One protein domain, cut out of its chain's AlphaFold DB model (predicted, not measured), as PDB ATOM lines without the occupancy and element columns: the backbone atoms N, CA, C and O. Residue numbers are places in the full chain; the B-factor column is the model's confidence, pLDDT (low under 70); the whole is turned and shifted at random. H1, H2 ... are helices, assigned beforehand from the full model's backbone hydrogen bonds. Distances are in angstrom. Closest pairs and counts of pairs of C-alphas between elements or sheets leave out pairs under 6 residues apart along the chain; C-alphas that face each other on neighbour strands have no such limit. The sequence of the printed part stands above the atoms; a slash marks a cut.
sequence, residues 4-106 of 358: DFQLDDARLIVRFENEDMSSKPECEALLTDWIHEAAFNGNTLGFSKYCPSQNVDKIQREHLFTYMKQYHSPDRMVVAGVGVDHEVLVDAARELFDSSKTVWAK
ATOM      1  N   ASP A   4      11.541  29.849 -19.716       81.31
ATOM      2  CA  ASP A   4      12.519  29.102 -18.916       81.31
ATOM      3  C   ASP A   4      11.861  28.231 -17.843       81.31
ATOM      4  O   ASP A   4      12.259  27.087 -17.659       81.31
ATOM      5  N   PHE A   5      10.782  28.712 -17.221       89.75
ATOM      6  CA  PHE A   5      10.020  27.918 -16.256       89.75
ATOM      7  C   PHE A   5       9.358  26.703 -16.924       89.75
ATOM      8  O   PHE A   5       9.411  25.597 -16.401       89.75
ATOM      9  N   GLN A   6       8.793  26.889 -18.122       92.00
ATOM     10  CA  GLN A   6       8.174  25.795 -18.880       92.00
ATOM     11  C   GLN A   6       9.208  24.754 -19.332       92.00
ATOM     12  O   GLN A   6       8.899  23.566 -19.408       92.00
ATOM     13  N   LEU A   7      10.432  25.195 -19.637       92.88
ATOM     14  CA  LEU A   7      11.531  24.304 -19.996       92.88
ATOM     15  C   LEU A   7      11.982  23.465 -18.794       92.88
ATOM     16  O   LEU A   7      12.197  22.265 -18.945       92.88
ATOM     17  N   ASP A   8      12.087  24.068 -17.611       93.31
ATOM     18  CA  ASP A   8      12.442  23.353 -16.382       93.31
ATOM     19  C   ASP A   8      11.364  22.341 -15.965       93.31
ATOM     20  O   ASP A   8      11.697  21.200 -15.632       93.31
ATOM     21  N   ASP A   9      10.083  22.699 -16.087       94.75
ATOM     22  CA  ASP A   9       8.969  21.767 -15.882       94.75
ATOM     23  C   ASP A   9       9.050  20.574 -16.850       94.75
ATOM     24  O   ASP A   9       8.937  19.417 -16.439       94.75
ATOM     25  N   ALA A  10       9.315  20.826 -18.138       94.69
ATOM     26  CA  ALA A  10       9.472  19.764 -19.132       94.69
ATOM     27  C   ALA A  10      10.665  18.844 -18.818       94.69
ATOM     28  O   ALA A  10      10.551  17.623 -18.941       94.69
ATOM     29  N   ARG A  11      11.799  19.398 -18.363       95.06
ATOM     30  CA  ARG A  11      12.962  18.606 -17.921       95.06
ATOM     31  C   ARG A  11      12.608  17.700 -16.745       95.06
ATOM     32  O   ARG A  11      13.028  16.542 -16.729       95.06
ATOM     33  N   LEU A  12      11.849  18.209 -15.773       94.81
ATOM     34  CA  LEU A  12      11.403  17.430 -14.618       94.81
ATOM     35  C   LEU A  12      10.500  16.265 -15.043       94.81
ATOM     36  O   LEU A  12      10.723  15.139 -14.600       94.81
ATOM     37  N   ILE A  13       9.541  16.520 -15.940       95.06
ATOM     38  CA  ILE A  13       8.644  15.490 -16.482       95.06
ATOM     39  C   ILE A  13       9.447  14.400 -17.195       95.06
ATOM     40  O   ILE A  13       9.288  13.226 -16.876       95.06
ATOM     41  N   VAL A  14      10.367  14.772 -18.090       95.00
ATOM     42  CA  VAL A  14      11.189  13.803 -18.838       95.00
ATOM     43  C   VAL A  14      12.030  12.928 -17.904       95.00
ATOM     44  O   VAL A  14      12.145  11.723 -18.123       95.00
ATOM     45  N   ARG A  15      12.615  13.503 -16.844       94.62
ATOM     46  CA  ARG A  15      13.362  12.722 -15.843       94.62
ATOM     47  C   ARG A  15      12.465  11.713 -15.139       94.62
ATOM     48  O   ARG A  15      12.827  10.544 -15.062       94.62
ATOM     49  N   PHE A  16      11.299  12.163 -14.683       94.00
ATOM     50  CA  PHE A  16      10.332  11.300 -14.017       94.00
ATOM     51  C   PHE A  16       9.853  10.167 -14.934       94.00
ATOM     52  O   PHE A  16       9.835   9.015 -14.517       94.00
ATOM     53  N   GLU A  17       9.529  10.457 -16.197       92.38
ATOM     54  CA  GLU A  17       9.109   9.442 -17.171       92.38
ATOM     55  C   GLU A  17      10.214   8.414 -17.456       92.38
ATOM     56  O   GLU A  17       9.940   7.214 -17.517       92.38
ATOM     57  N   ASN A  18      11.469   8.856 -17.586       91.25
ATOM     58  CA  ASN A  18      12.612   7.959 -17.770       91.25
ATOM     59  C   ASN A  18      12.819   7.028 -16.560       91.25
ATOM     60  O   ASN A  18      13.112   5.837 -16.728       91.25
ATOM     61  N   GLU A  19      12.674   7.562 -15.345       89.69
ATOM     62  CA  GLU A  19      12.754   6.795 -14.099       89.69
ATOM     63  C   GLU A  19      11.594   5.797 -13.979       89.69
ATOM     64  O   GLU A  19      11.835   4.608 -13.752       89.69
ATOM     65  N   ASP A  20      10.356   6.246 -14.208       89.06
ATOM     66  CA  ASP A  20       9.148   5.413 -14.173       89.06
ATOM     67  C   ASP A  20       9.241   4.258 -15.173       89.06
ATOM     68  O   ASP A  20       9.042   3.094 -14.818       89.06
ATOM     69  N   MET A  21       9.627   4.545 -16.416       88.50
ATOM     70  CA  MET A  21       9.773   3.527 -17.450       88.50
ATOM     71  C   MET A  21      10.827   2.480 -17.078       88.50
ATOM     72  O   MET A  21      10.598   1.291 -17.281       88.50
ATOM     73  N   SER A  22      11.939   2.904 -16.474       84.00
ATOM     74  CA  SER A  22      12.991   1.999 -15.999       84.00
ATOM     75  C   SER A  22      12.576   1.192 -14.764       84.00
ATOM     76  O   SER A  22      13.212   0.184 -14.449       84.00
ATOM     77  N   SER A  23      11.558   1.636 -14.025       83.81
ATOM     78  CA  SER A  23      11.067   0.977 -12.809       83.81
ATOM     79  C   SER A  23      10.082  -0.163 -13.084       83.81
ATOM     80  O   SER A  23       9.871  -1.009 -12.216       83.81
ATOM     81  N   LYS A  24       9.504  -0.216 -14.290       84.12
ATOM     82  CA  LYS A  24       8.557  -1.263 -14.683       84.12
ATOM     83  C   LYS A  24       9.310  -2.571 -14.962       84.12
ATOM     84  O   LYS A  24      10.359  -2.540 -15.595       84.12
ATOM     85  N   PRO A  25       8.803  -3.734 -14.531       81.06
ATOM     86  CA  PRO A  25       9.480  -5.005 -14.773       81.06
ATOM     87  C   PRO A  25       9.458  -5.401 -16.254       81.06
ATOM     88  O   PRO A  25      10.487  -5.798 -16.781       81.06
ATOM     89  N   GLU A  26       8.328  -5.234 -16.950       81.44
ATOM     90  CA  GLU A  26       8.168  -5.674 -18.346       81.44
ATOM     91  C   GLU A  26       8.914  -4.795 -19.361       81.44
ATOM     92  O   GLU A  26       9.362  -5.296 -20.389       81.44
ATOM     93  N   CYS A  27       9.064  -3.495 -19.070       84.69
ATOM     94  CA  CYS A  27       9.859  -2.540 -19.855       84.69
ATOM     95  C   CYS A  27       9.638  -2.568 -21.390       84.69
ATOM     96  O   CYS A  27      10.558  -2.225 -22.126       84.69
ATOM     97  N   GLU A  28       8.452  -2.922 -21.908       88.88
ATOM     98  CA  GLU A  28       8.223  -3.138 -23.359       88.88
ATOM     99  C   GLU A  28       8.674  -1.964 -24.246       88.88
ATOM    100  O   GLU A  28       9.260  -2.147 -25.317       88.88
ATOM    101  N   ALA A  29       8.451  -0.739 -23.770       91.88
ATOM    102  CA  ALA A  29       8.897   0.486 -24.419       91.88
ATOM    103  C   ALA A  29      10.427   0.542 -24.598       91.88
ATOM    104  O   ALA A  29      10.912   0.851 -25.687       91.88
ATOM    105  N   LEU A  30      11.185   0.179 -23.559       94.81
ATOM    106  CA  LEU A  30      12.646   0.119 -23.594       94.81
ATOM    107  C   LEU A  30      13.155  -1.090 -24.374       94.81
ATOM    108  O   LEU A  30      14.134  -0.962 -25.093       94.81
ATOM    109  N   LEU A  31      12.483  -2.242 -24.297       96.44
ATOM    110  CA  LEU A  31      12.816  -3.400 -25.135       96.44
ATOM    111  C   LEU A  31      12.713  -3.049 -26.622       96.44
ATOM    112  O   LEU A  31      13.573  -3.440 -27.409       96.44
ATOM    113  N   THR A  32      11.687  -2.274 -26.985       96.56
ATOM    114  CA  THR A  32      11.507  -1.748 -28.340       96.56
ATOM    115  C   THR A  32      12.610  -0.750 -28.696       96.56
ATOM    116  O   THR A  32      13.181  -0.844 -29.775       96.56
ATOM    117  N   ASP A  33      12.965   0.178 -27.809       96.81
ATOM    118  CA  ASP A  33      14.050   1.140 -28.053       96.81
ATOM    119  C   ASP A  33      15.415   0.442 -28.225       96.81
ATOM    120  O   ASP A  33      16.132   0.678 -29.196       96.81
ATOM    121  N   TRP A  34      15.736  -0.510 -27.348       97.75
ATOM    122  CA  TRP A  34      16.996  -1.252 -27.367       97.75
ATOM    123  C   TRP A  34      17.147  -2.174 -28.571       97.75
ATOM    124  O   TRP A  34      18.270  -2.354 -29.038       97.75
ATOM    125  N   ILE A  35      16.059  -2.755 -29.097       98.31
ATOM    126  CA  ILE A  35      16.170  -3.573 -30.313       98.31
ATOM    127  C   ILE A  35      16.454  -2.693 -31.530       98.31
ATOM    128  O   ILE A  35      17.212  -3.117 -32.396       98.31
ATOM    129  N   HIS A  36      15.943  -1.458 -31.570       98.31
ATOM    130  CA  HIS A  36      16.316  -0.489 -32.601       98.31
ATOM    131  C   HIS A  36      17.767  -0.028 -32.429       98.31
ATOM    132  O   HIS A  36      18.523  -0.018 -33.400       98.31
ATOM    133  N   GLU A  37      18.191   0.287 -31.201       97.81
ATOM    134  CA  GLU A  37      19.585   0.641 -30.906       97.81
ATOM    135  C   GLU A  37      20.549  -0.466 -31.359       97.81
ATOM    136  O   GLU A  37      21.545  -0.174 -32.020       97.81
ATOM    137  N   ALA A  38      20.229  -1.730 -31.055       98.00
ATOM    138  CA  ALA A  38      20.997  -2.885 -31.502       98.00
ATOM    139  C   ALA A  38      20.982  -3.009 -33.030       98.00
ATOM    140  O   ALA A  38      22.041  -3.115 -33.635       98.00
ATOM    141  N   ALA A  39      19.801  -2.969 -33.653       98.25
ATOM    142  CA  ALA A  39      19.600  -3.202 -35.082       98.25
ATOM    143  C   ALA A  39      20.309  -2.205 -35.999       98.25
ATOM    144  O   ALA A  39      20.787  -2.594 -37.064       98.25
ATOM    145  N   PHE A  40      20.369  -0.940 -35.588       97.94
ATOM    146  CA  PHE A  40      20.928   0.153 -36.382       97.94
ATOM    147  C   PHE A  40      22.193   0.749 -35.741       97.94
ATOM    148  O   PHE A  40      22.589   1.868 -36.068       97.94
ATOM    149  N   ASN A  41      22.814   0.022 -34.804       96.25
ATOM    150  CA  ASN A  41      24.071   0.375 -34.136       96.25
ATOM    151  C   ASN A  41      24.106   1.818 -33.584       96.25
ATOM    152  O   ASN A  41      25.049   2.574 -33.823       96.25
ATOM    153  N   GLY A  42      23.038   2.224 -32.891       92.50
ATOM    154  CA  GLY A  42      22.913   3.572 -32.326       92.50
ATOM    155  C   GLY A  42      22.936   4.709 -33.360       92.50
ATOM    156  O   GLY A  42      23.271   5.838 -33.008       92.50
ATOM    157  N   ASN A  43      22.617   4.419 -34.625       94.12
ATOM    158  CA  ASN A  43      22.601   5.369 -35.735       94.12
ATOM    159  C   ASN A  43      21.229   5.364 -36.425       94.12
ATOM    160  O   ASN A  43      20.544   4.345 -36.441       94.12
ATOM    161  N   THR A  44      20.832   6.457 -37.076       94.44
ATOM    162  CA  THR A  44      19.566   6.558 -37.833       94.44
ATOM    163  C   THR A  44      18.342   6.156 -36.987       94.44
ATOM    164  O   THR A  44      18.009   6.845 -36.028       94.44
ATOM    165  N   LEU A  45      17.691   5.028 -37.292       96.25
ATOM    166  CA  LEU A  45      16.569   4.478 -36.524       96.25
ATOM    167  C   LEU A  45      16.975   3.912 -35.152       96.25
ATOM    168  O   LEU A  45      16.103   3.662 -34.331       96.25
ATOM    169  N   GLY A  46      18.271   3.727 -34.896       96.31
ATOM    170  CA  GLY A  46      18.814   3.270 -33.616       96.31
ATOM    171  C   GLY A  46      19.051   4.383 -32.600       96.31
ATOM    172  O   GLY A  46      19.478   4.095 -31.484       96.31
ATOM    173  N   PHE A  47      18.800   5.648 -32.955       95.31
ATOM    174  CA  PHE A  47      18.770   6.711 -31.958       95.31
ATOM    175  C   PHE A  47      17.599   6.496 -31.003       95.31
ATOM    176  O   PHE A  47      16.460   6.326 -31.438       95.31
ATOM    177  N   SER A  48      17.887   6.547 -29.700       94.19
ATOM    178  CA  SER A  48      16.857   6.381 -28.679       94.19
ATOM    179  C   SER A  48      15.761   7.427 -28.848       94.19
ATOM    180  O   SER A  48      16.029   8.624 -29.001       94.19
ATOM    181  N   LYS A  49      14.512   6.971 -28.772       92.88
ATOM    182  CA  LYS A  49      13.342   7.850 -28.736       92.88
ATOM    183  C   LYS A  49      13.303   8.675 -27.446       92.88
ATOM    184  O   LYS A  49      12.687   9.742 -27.412       92.88
ATOM    185  N   TYR A  50      13.934   8.180 -26.387       92.62
ATOM    186  CA  TYR A  50      13.928   8.787 -25.065       92.62
ATOM    187  C   TYR A  50      15.163   9.661 -24.879       92.62
ATOM    188  O   TYR A  50      16.279   9.271 -25.213       92.62
ATOM    189  N   CYS A  51      14.974  10.861 -24.330       92.94
ATOM    190  CA  CYS A  51      16.090  11.767 -24.084       92.94
ATOM    191  C   CYS A  51      17.006  11.172 -23.001       92.94
ATOM    192  O   CYS A  51      16.553  11.006 -21.864       92.94
ATOM    193  N   PRO A  52      18.289  10.881 -23.295       90.25
ATOM    194  CA  PRO A  52      19.209  10.377 -22.284       90.25
ATOM    195  C   PRO A  52      19.381  11.399 -21.159       90.25
ATOM    196  O   PRO A  52      19.529  12.592 -21.431       90.25
ATOM    197  N   SER A  53      19.461  10.951 -19.903       88.94
ATOM    198  CA  SER A  53      19.541  11.845 -18.733       88.94
ATOM    199  C   SER A  53      20.675  12.874 -18.834       88.94
ATOM    200  O   SER A  53      20.508  14.027 -18.453       88.94
ATOM    201  N   GLN A  54      21.802  12.493 -19.441       91.56
ATOM    202  CA  GLN A  54      22.960  13.360 -19.694       91.56
ATOM    203  C   GLN A  54      22.719  14.507 -20.697       91.56
ATOM    204  O   GLN A  54      23.550  15.410 -20.803       91.56
ATOM    205  N   ASN A  55      21.634  14.453 -21.471       93.69
ATOM    206  CA  ASN A  55      21.274  15.458 -22.471       93.69
ATOM    207  C   ASN A  55      20.118  16.359 -22.022       93.69
ATOM    208  O   ASN A  55      19.986  17.449 -22.571       93.69
ATOM    209  N   VAL A  56      19.333  15.961 -21.013       93.81
ATOM    210  CA  VAL A  56      18.164  16.722 -20.532       93.81
ATOM    211  C   VAL A  56      18.532  18.169 -20.176       93.81
ATOM    212  O   VAL A  56      17.872  19.105 -20.623       93.81
ATOM    213  N   ASP A  57      19.640  18.373 -19.458       93.62
ATOM    214  CA  ASP A  57      20.106  19.712 -19.058       93.62
ATOM    215  C   ASP A  57      20.791  20.497 -20.187       93.62
ATOM    216  O   ASP A  57      20.976  21.710 -20.083       93.62
ATOM    217  N   LYS A  58      21.170  19.827 -21.281       94.56
ATOM    218  CA  LYS A  58      21.837  20.461 -22.430       94.56
ATOM    219  C   LYS A  58      20.844  21.089 -23.403       94.56
ATOM    220  O   LYS A  58      21.219  21.999 -24.137       94.56
ATOM    221  N   ILE A  59      19.596  20.620 -23.417       94.06
ATOM    222  CA  ILE A  59      18.553  21.148 -24.298       94.06
ATOM    223  C   ILE A  59      18.161  22.538 -23.805       94.06
ATOM    224  O   ILE A  59      17.596  22.686 -22.726       94.06
ATOM    225  N   GLN A  60      18.466  23.549 -24.613       93.62
ATOM    226  CA  GLN A  60      18.111  24.954 -24.380       93.62
ATOM    227  C   GLN A  60      17.036  25.429 -25.359       93.62
ATOM    228  O   GLN A  60      16.756  24.763 -26.360       93.62
ATOM    229  N   ARG A  61      16.476  26.612 -25.092       93.56
ATOM    230  CA  ARG A  61      15.466  27.277 -25.925       93.56
ATOM    231  C   ARG A  61      15.843  27.297 -27.408       93.56
ATOM    232  O   ARG A  61      15.016  26.972 -28.257       93.56
ATOM    233  N   GLU A  62      17.091  27.625 -27.709       94.88
ATOM    234  CA  GLU A  62      17.592  27.798 -29.071       94.88
ATOM    235  C   GLU A  62      17.580  26.478 -29.846       94.88
ATOM    236  O   GLU A  62      17.275  26.454 -31.040       94.88
ATOM    237  N   HIS A  63      17.832  25.357 -29.162       95.12
ATOM    238  CA  HIS A  63      17.751  24.024 -29.758       95.12
ATOM    239  C   HIS A  63      16.317  23.701 -30.191       95.12
ATOM    240  O   HIS A  63      16.108  23.209 -31.298       95.12
ATOM    241  N   LEU A  64      15.328  24.014 -29.346       94.31
ATOM    242  CA  LEU A  64      13.916  23.732 -29.618       94.31
ATOM    243  C   LEU A  64      13.394  24.554 -30.800       94.31
ATOM    244  O   LEU A  64      12.808  23.992 -31.723       94.31
ATOM    245  N   PHE A  65      13.647  25.865 -30.816       94.62
ATOM    246  CA  PHE A  65      13.212  26.718 -31.926       94.62
ATOM    247  C   PHE A  65      13.944  26.399 -33.231       94.62
ATOM    248  O   PHE A  65      13.310  26.395 -34.285       94.62
ATOM    249  N   THR A  66      15.237  26.066 -33.173       95.62
ATOM    250  CA  THR A  66      15.977  25.603 -34.358       95.62
ATOM    251  C   THR A  66      15.381  24.301 -34.896       95.62
ATOM    252  O   THR A  66      15.110  24.203 -36.091       95.62
ATOM    253  N   TYR A  67      15.075  23.336 -34.022       95.25
ATOM    254  CA  TYR A  67      14.417  22.090 -34.416       95.25
ATOM    255  C   TYR A  67      13.031  22.340 -35.028       95.25
ATOM    256  O   TYR A  67      12.708  21.805 -36.088       95.25
ATOM    257  N   MET A  68      12.210  23.198 -34.415       93.75
ATOM    258  CA  MET A  68      10.900  23.557 -34.965       93.75
ATOM    259  C   MET A  68      11.025  24.204 -36.346       93.75
ATOM    260  O   MET A  68      10.361  23.759 -37.279       93.75
ATOM    261  N   LYS A  69      11.924  25.182 -36.510       93.00
ATOM    262  CA  LYS A  69      12.190  25.839 -37.796       93.00
ATOM    263  C   LYS A  69      12.593  24.842 -38.889       93.00
ATOM    264  O   LYS A  69      12.160  24.992 -40.028       93.00
ATOM    265  N   GLN A  70      13.422  23.852 -38.559       92.94
ATOM    266  CA  GLN A  70      13.955  22.887 -39.527       92.94
ATOM    267  C   GLN A  70      12.992  21.741 -39.867       92.94
ATOM    268  O   GLN A  70      12.973  21.269 -41.005       92.94
ATOM    269  N   TYR A  71      12.222  21.256 -38.888       93.62
ATOM    270  CA  TYR A  71      11.444  20.019 -39.023       93.62
ATOM    271  C   TYR A  71       9.926  20.240 -39.108       93.62
ATOM    272  O   TYR A  71       9.237  19.366 -39.626       93.62
ATOM    273  N   HIS A  72       9.405  21.394 -38.674       92.56
ATOM    274  CA  HIS A  72       7.979  21.747 -38.755       92.56
ATOM    275  C   HIS A  72       7.726  22.743 -39.897       92.56
ATOM    276  O   HIS A  72       7.171  23.824 -39.701       92.56
ATOM    277  N   SER A  73       8.198  22.395 -41.093       89.75
ATOM    278  CA  SER A  73       8.032  23.199 -42.302       89.75
ATOM    279  C   SER A  73       6.744  22.829 -43.058       89.75
ATOM    280  O   SER A  73       6.266  21.696 -42.933       89.75
ATOM    281  N   PRO A  74       6.171  23.740 -43.871       90.56
ATOM    282  CA  PRO A  74       4.931  23.470 -44.608       90.56
ATOM    283  C   PRO A  74       4.987  22.227 -45.509       90.56
ATOM    284  O   PRO A  74       3.994  21.523 -45.641       90.56
ATOM    285  N   ASP A  75       6.149  21.912 -46.085       89.94
ATOM    286  CA  ASP A  75       6.376  20.723 -46.918       89.94
ATOM    287  C   ASP A  75       6.420  19.402 -46.123       89.94
ATOM    288  O   ASP A  75       6.431  18.324 -46.717       89.94
ATOM    289  N   ARG A  76       6.421  19.468 -44.786       91.31
ATOM    290  CA  ARG A  76       6.474  18.317 -43.866       91.31
ATOM    291  C   ARG A  76       5.276  18.247 -42.918       91.31
ATOM    292  O   ARG A  76       5.287  17.451 -41.981       91.31
ATOM    293  N   MET A  77       4.252  19.067 -43.142       93.00
ATOM    294  CA  MET A  77       3.055  19.131 -42.308       93.00
ATOM    295  C   MET A  77       1.809  18.767 -43.110       93.00
ATOM    296  O   MET A  77       1.625  19.196 -44.244       93.00
ATOM    297  N   VAL A  78       0.919  17.995 -42.485       94.06
ATOM    298  CA  VAL A  78      -0.403  17.669 -43.024       94.06
ATOM    299  C   VAL A  78      -1.441  18.089 -41.993       94.06
ATOM    300  O   VAL A  78      -1.398  17.641 -40.849       94.06
ATOM    301  N   VAL A  79      -2.379  18.941 -42.404       94.12
ATOM    302  CA  VAL A  79      -3.570  19.276 -41.617       94.12
ATOM    303  C   VAL A  79      -4.704  18.378 -42.098       94.12
ATOM    304  O   VAL A  79      -5.076  18.412 -43.269       94.12
ATOM    305  N   ALA A  80      -5.238  17.554 -41.201       94.44
ATOM    306  CA  ALA A  80      -6.321  16.625 -41.500       94.44
ATOM    307  C   ALA A  80      -7.580  16.969 -40.694       94.44
ATOM    308  O   ALA A  80      -7.515  17.609 -39.647       94.44
ATOM    309  N   GLY A  81      -8.737  16.514 -41.170       94.44
ATOM    310  CA  GLY A  81     -10.012  16.643 -40.471       94.44
ATOM    311  C   GLY A  81     -10.912  15.450 -40.770       94.44
ATOM    312  O   GLY A  81     -10.976  14.982 -41.906       94.44
ATOM    313  N   VAL A  82     -11.600  14.943 -39.746       94.12
ATOM    314  CA  VAL A  82     -12.578  13.851 -39.863       94.12
ATOM    315  C   VAL A  82     -13.918  14.345 -39.340       94.12
ATOM    316  O   VAL A  82     -14.026  14.739 -38.182       94.12
ATOM    317  N   GLY A  83     -14.946  14.313 -40.192       93.69
ATOM    318  CA  GLY A  83     -16.267  14.858 -39.860       93.69
ATOM    319  C   GLY A  83     -16.331  16.388 -39.902       93.69
ATOM    320  O   GLY A  83     -17.141  16.976 -39.192       93.69
ATOM    321  N   VAL A  84     -15.476  17.018 -40.710       95.62
ATOM    322  CA  VAL A  84     -15.415  18.471 -40.921       95.62
ATOM    323  C   VAL A  84     -15.592  18.754 -42.412       95.62
ATOM    324  O   VAL A  84     -15.141  17.960 -43.239       95.62
ATOM    325  N   ASP A  85     -16.255  19.862 -42.745       97.38
ATOM    326  CA  ASP A  85     -16.356  20.334 -44.126       97.38
ATOM    327  C   ASP A  85     -14.970  20.707 -44.677       97.38
ATOM    328  O   ASP A  85     -14.164  21.344 -43.992       97.38
ATOM    329  N   HIS A  86     -14.676  20.268 -45.902       96.56
ATOM    330  CA  HIS A  86     -13.340  20.417 -46.471       96.56
ATOM    331  C   HIS A  86     -12.987  21.878 -46.751       96.56
ATOM    332  O   HIS A  86     -11.874  22.291 -46.435       96.56
ATOM    333  N   GLU A  87     -13.924  22.660 -47.289       97.75
ATOM    334  CA  GLU A  87     -13.674  24.060 -47.640       97.75
ATOM    335  C   GLU A  87     -13.435  24.886 -46.375       97.75
ATOM    336  O   GLU A  87     -12.450  25.614 -46.287       97.75
ATOM    337  N   VAL A  88     -14.246  24.666 -45.333       97.31
ATOM    338  CA  VAL A  88     -14.057  25.322 -44.028       97.31
ATOM    339  C   VAL A  88     -12.682  25.004 -43.430       97.31
ATOM    340  O   VAL A  88     -12.020  25.894 -42.892       97.31
ATOM    341  N   LEU A  89     -12.230  23.747 -43.520       96.81
ATOM    342  CA  LEU A  89     -10.912  23.352 -43.020       96.81
ATOM    343  C   LEU A  89      -9.783  24.025 -43.807       96.81
ATOM    344  O   LEU A  89      -8.812  24.488 -43.209       96.81
ATOM    345  N   VAL A  90      -9.897  24.068 -45.135       96.44
ATOM    346  CA  VAL A  90      -8.897  24.680 -46.014       96.44
ATOM    347  C   VAL A  90      -8.808  26.184 -45.776       96.44
ATOM    348  O   VAL A  90      -7.699  26.706 -45.659       96.44
ATOM    349  N   ASP A  91      -9.941  26.873 -45.658       96.44
ATOM    350  CA  ASP A  91      -9.973  28.314 -45.409       96.44
ATOM    351  C   ASP A  91      -9.366  28.659 -44.046       96.44
ATOM    352  O   ASP A  91      -8.477  29.510 -43.967       96.44
ATOM    353  N   ALA A  92      -9.732  27.921 -42.993       95.69
ATOM    354  CA  ALA A  92      -9.129  28.088 -41.672       95.69
ATOM    355  C   ALA A  92      -7.618  27.793 -41.684       95.69
ATOM    356  O   ALA A  92      -6.832  28.519 -41.075       95.69
ATOM    357  N   ALA A  93      -7.183  26.747 -42.395       94.75
ATOM    358  CA  ALA A  93      -5.768  26.412 -42.496       94.75
ATOM    359  C   ALA A  93      -4.974  27.500 -43.237       94.75
ATOM    360  O   ALA A  93      -3.887  27.863 -42.792       94.75
ATOM    361  N   ARG A  94      -5.522  28.058 -44.325       92.69
ATOM    362  CA  ARG A  94      -4.908  29.171 -45.069       92.69
ATOM    363  C   ARG A  94      -4.778  30.432 -44.222       92.69
ATOM    364  O   ARG A  94      -3.769  31.121 -44.328       92.69
ATOM    365  N   GLU A  95      -5.783  30.733 -43.404       92.31
ATOM    366  CA  GLU A  95      -5.760  31.896 -42.516       92.31
ATOM    367  C   GLU A  95      -4.739  31.732 -41.376       92.31
ATOM    368  O   GLU A  95      -3.988  32.661 -41.076       92.31
ATOM    369  N   LEU A  96      -4.694  30.551 -40.748       92.19
ATOM    370  CA  LEU A  96      -3.940  30.329 -39.510       92.19
ATOM    371  C   LEU A  96      -2.484  29.887 -39.726       92.19
ATOM    372  O   LEU A  96      -1.625  30.221 -38.909       92.19
ATOM    373  N   PHE A  97      -2.175  29.158 -40.803       90.12
ATOM    374  CA  PHE A  97      -0.827  28.642 -41.084       90.12
ATOM    375  C   PHE A  97      -0.049  29.531 -42.071       90.12
ATOM    376  O   PHE A  97       0.437  29.078 -43.109       90.12
ATOM    377  N   ASP A  98       0.119  30.815 -41.733       84.88
ATOM    378  CA  ASP A  98       0.937  31.753 -42.513       84.88
ATOM    379  C   ASP A  98       2.441  31.571 -42.226       84.88
ATOM    380  O   ASP A  98       2.999  32.112 -41.265       84.88
ATOM    381  N   SER A  99       3.118  30.825 -43.104       81.44
ATOM    382  CA  SER A  99       4.561  30.549 -43.010       81.44
ATOM    383  C   SER A  99       5.466  31.787 -43.112       81.44
ATOM    384  O   SER A  99       6.646  31.696 -42.778       81.44
ATOM    385  N   SER A 100       4.945  32.954 -43.515       81.25
ATOM    386  CA  SER A 100       5.717  34.205 -43.543       81.25
ATOM    387  C   SER A 100       5.827  34.878 -42.168       81.25
ATOM    388  O   SER A 100       6.707  35.711 -41.947       81.25
ATOM    389  N   LYS A 101       4.961  34.508 -41.215       85.06
ATOM    390  CA  LYS A 101       4.839  35.145 -39.894       85.06
ATOM    391  C   LYS A 101       5.375  34.267 -38.764       85.06
ATOM    392  O   LYS A 101       4.727  34.108 -37.730       85.06
ATOM    393  N   THR A 102       6.570  33.710 -38.920       89.12
ATOM    394  CA  THR A 102       7.173  32.888 -37.862       89.12
ATOM    395  C   THR A 102       7.816  33.733 -36.759       89.12
ATOM    396  O   THR A 102       8.195  34.890 -36.957       89.12
ATOM    397  N   VAL A 103       7.965  33.148 -35.567       89.88
ATOM    398  CA  VAL A 103       8.590  33.826 -34.416       89.88
ATOM    399  C   VAL A 103      10.081  34.076 -34.673       89.88
ATOM    400  O   VAL A 103      10.578  35.170 -34.427       89.88
ATOM    401  N   TRP A 104      10.771  33.101 -35.269       90.81
ATOM    402  CA  TRP A 104      12.191  33.197 -35.616       90.81
ATOM    403  C   TRP A 104      12.497  34.129 -36.798       90.81
ATOM    404  O   TRP A 104      13.645  34.524 -36.971       90.81
ATOM    405  N   ALA A 105      11.502  34.502 -37.614       88.06
ATOM    406  CA  ALA A 105      11.679  35.557 -38.615       88.06
ATOM    407  C   ALA A 105      11.751  36.955 -37.973       88.06
ATOM    408  O   ALA A 105      12.367  37.857 -38.534       88.06
ATOM    409  N   LYS A 106      11.124  37.136 -36.802       89.25
ATOM    410  CA  LYS A 106      11.138  38.399 -36.048       89.25
ATOM    411  C   LYS A 106      12.354  38.514 -35.136       89.25
ATOM    412  O   LYS A 106      12.864  39.614 -34.951       89.25
TER     413      LYS A 106
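AT A GLANCE: This is residues 4 to 106 of the 358 residues of the protein "Alpha-MPP" of Toxocara canis (UniProt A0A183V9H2). A loose, open chain of six helices: the long H1 meets H2 at a corner near one end and has short H3 at its side, while H4 leads away from its other end. Beyond H4 a long loop reaches out to a distant H5, and the chain then folds back to short H6 near H4. The printed part has 103 residues, with named helices in the order H1 to H6, no named strand, and the class all helix. It is loose, with a radius of gyration of the C-alphas of 18.6 A and spans of 49 by 34 by 25 A.

HOW THE PARTS SIT: H1, residues 4 to 23, touches H3, residues 53 to 56, with its residues 11 to 15 alone; the closest C-alphas, of Arg 11 and Val 56, are 6.1 A apart. H1 and H2, residues 28 to 39, only just touch, with 3 pairs of C-alphas within 8 A, and only at the corner by their link; the closest C-alphas, of Met 21 and Leu 30, are 7.6 A apart, and the lines are about perpendicular at 89 degrees. H1 and H4, residues 61 to 71, are close but not clearly touching, the closest C-alphas, of Leu 7 and Arg 61, being 7.7 A apart. H4 and H6, residues 103 to 106, are likewise close but not clearly touching, with 7.5 A between the closest C-alphas, of Phe 65 and Trp 104. H5, residues 86 to 96, touches no helix. In H1, H2, H4 and H5 every O i to N i+4 pair is within hydrogen-bond range; H3 and H6 are too short for such a pair.

IN THESE COORDINATES: H1 runs 28.8 A from C-alpha 4 at (12.519, 29.102, -18.916), H2 16.3 A, H4 15.5 A and H5 15.3 A. H3 measures 5.4 A and H6 5.5 A, ending at C-alpha 106 at (11.138, 38.399, -36.048).

THE WHOLE: The C-alphas farthest apart, of Pro 25 and Glu 87, are 49.6 A apart. The printed part has no cut; the links H2 to H3 and H4 to H5 are long. No printed residue is under 70 in pLDDT.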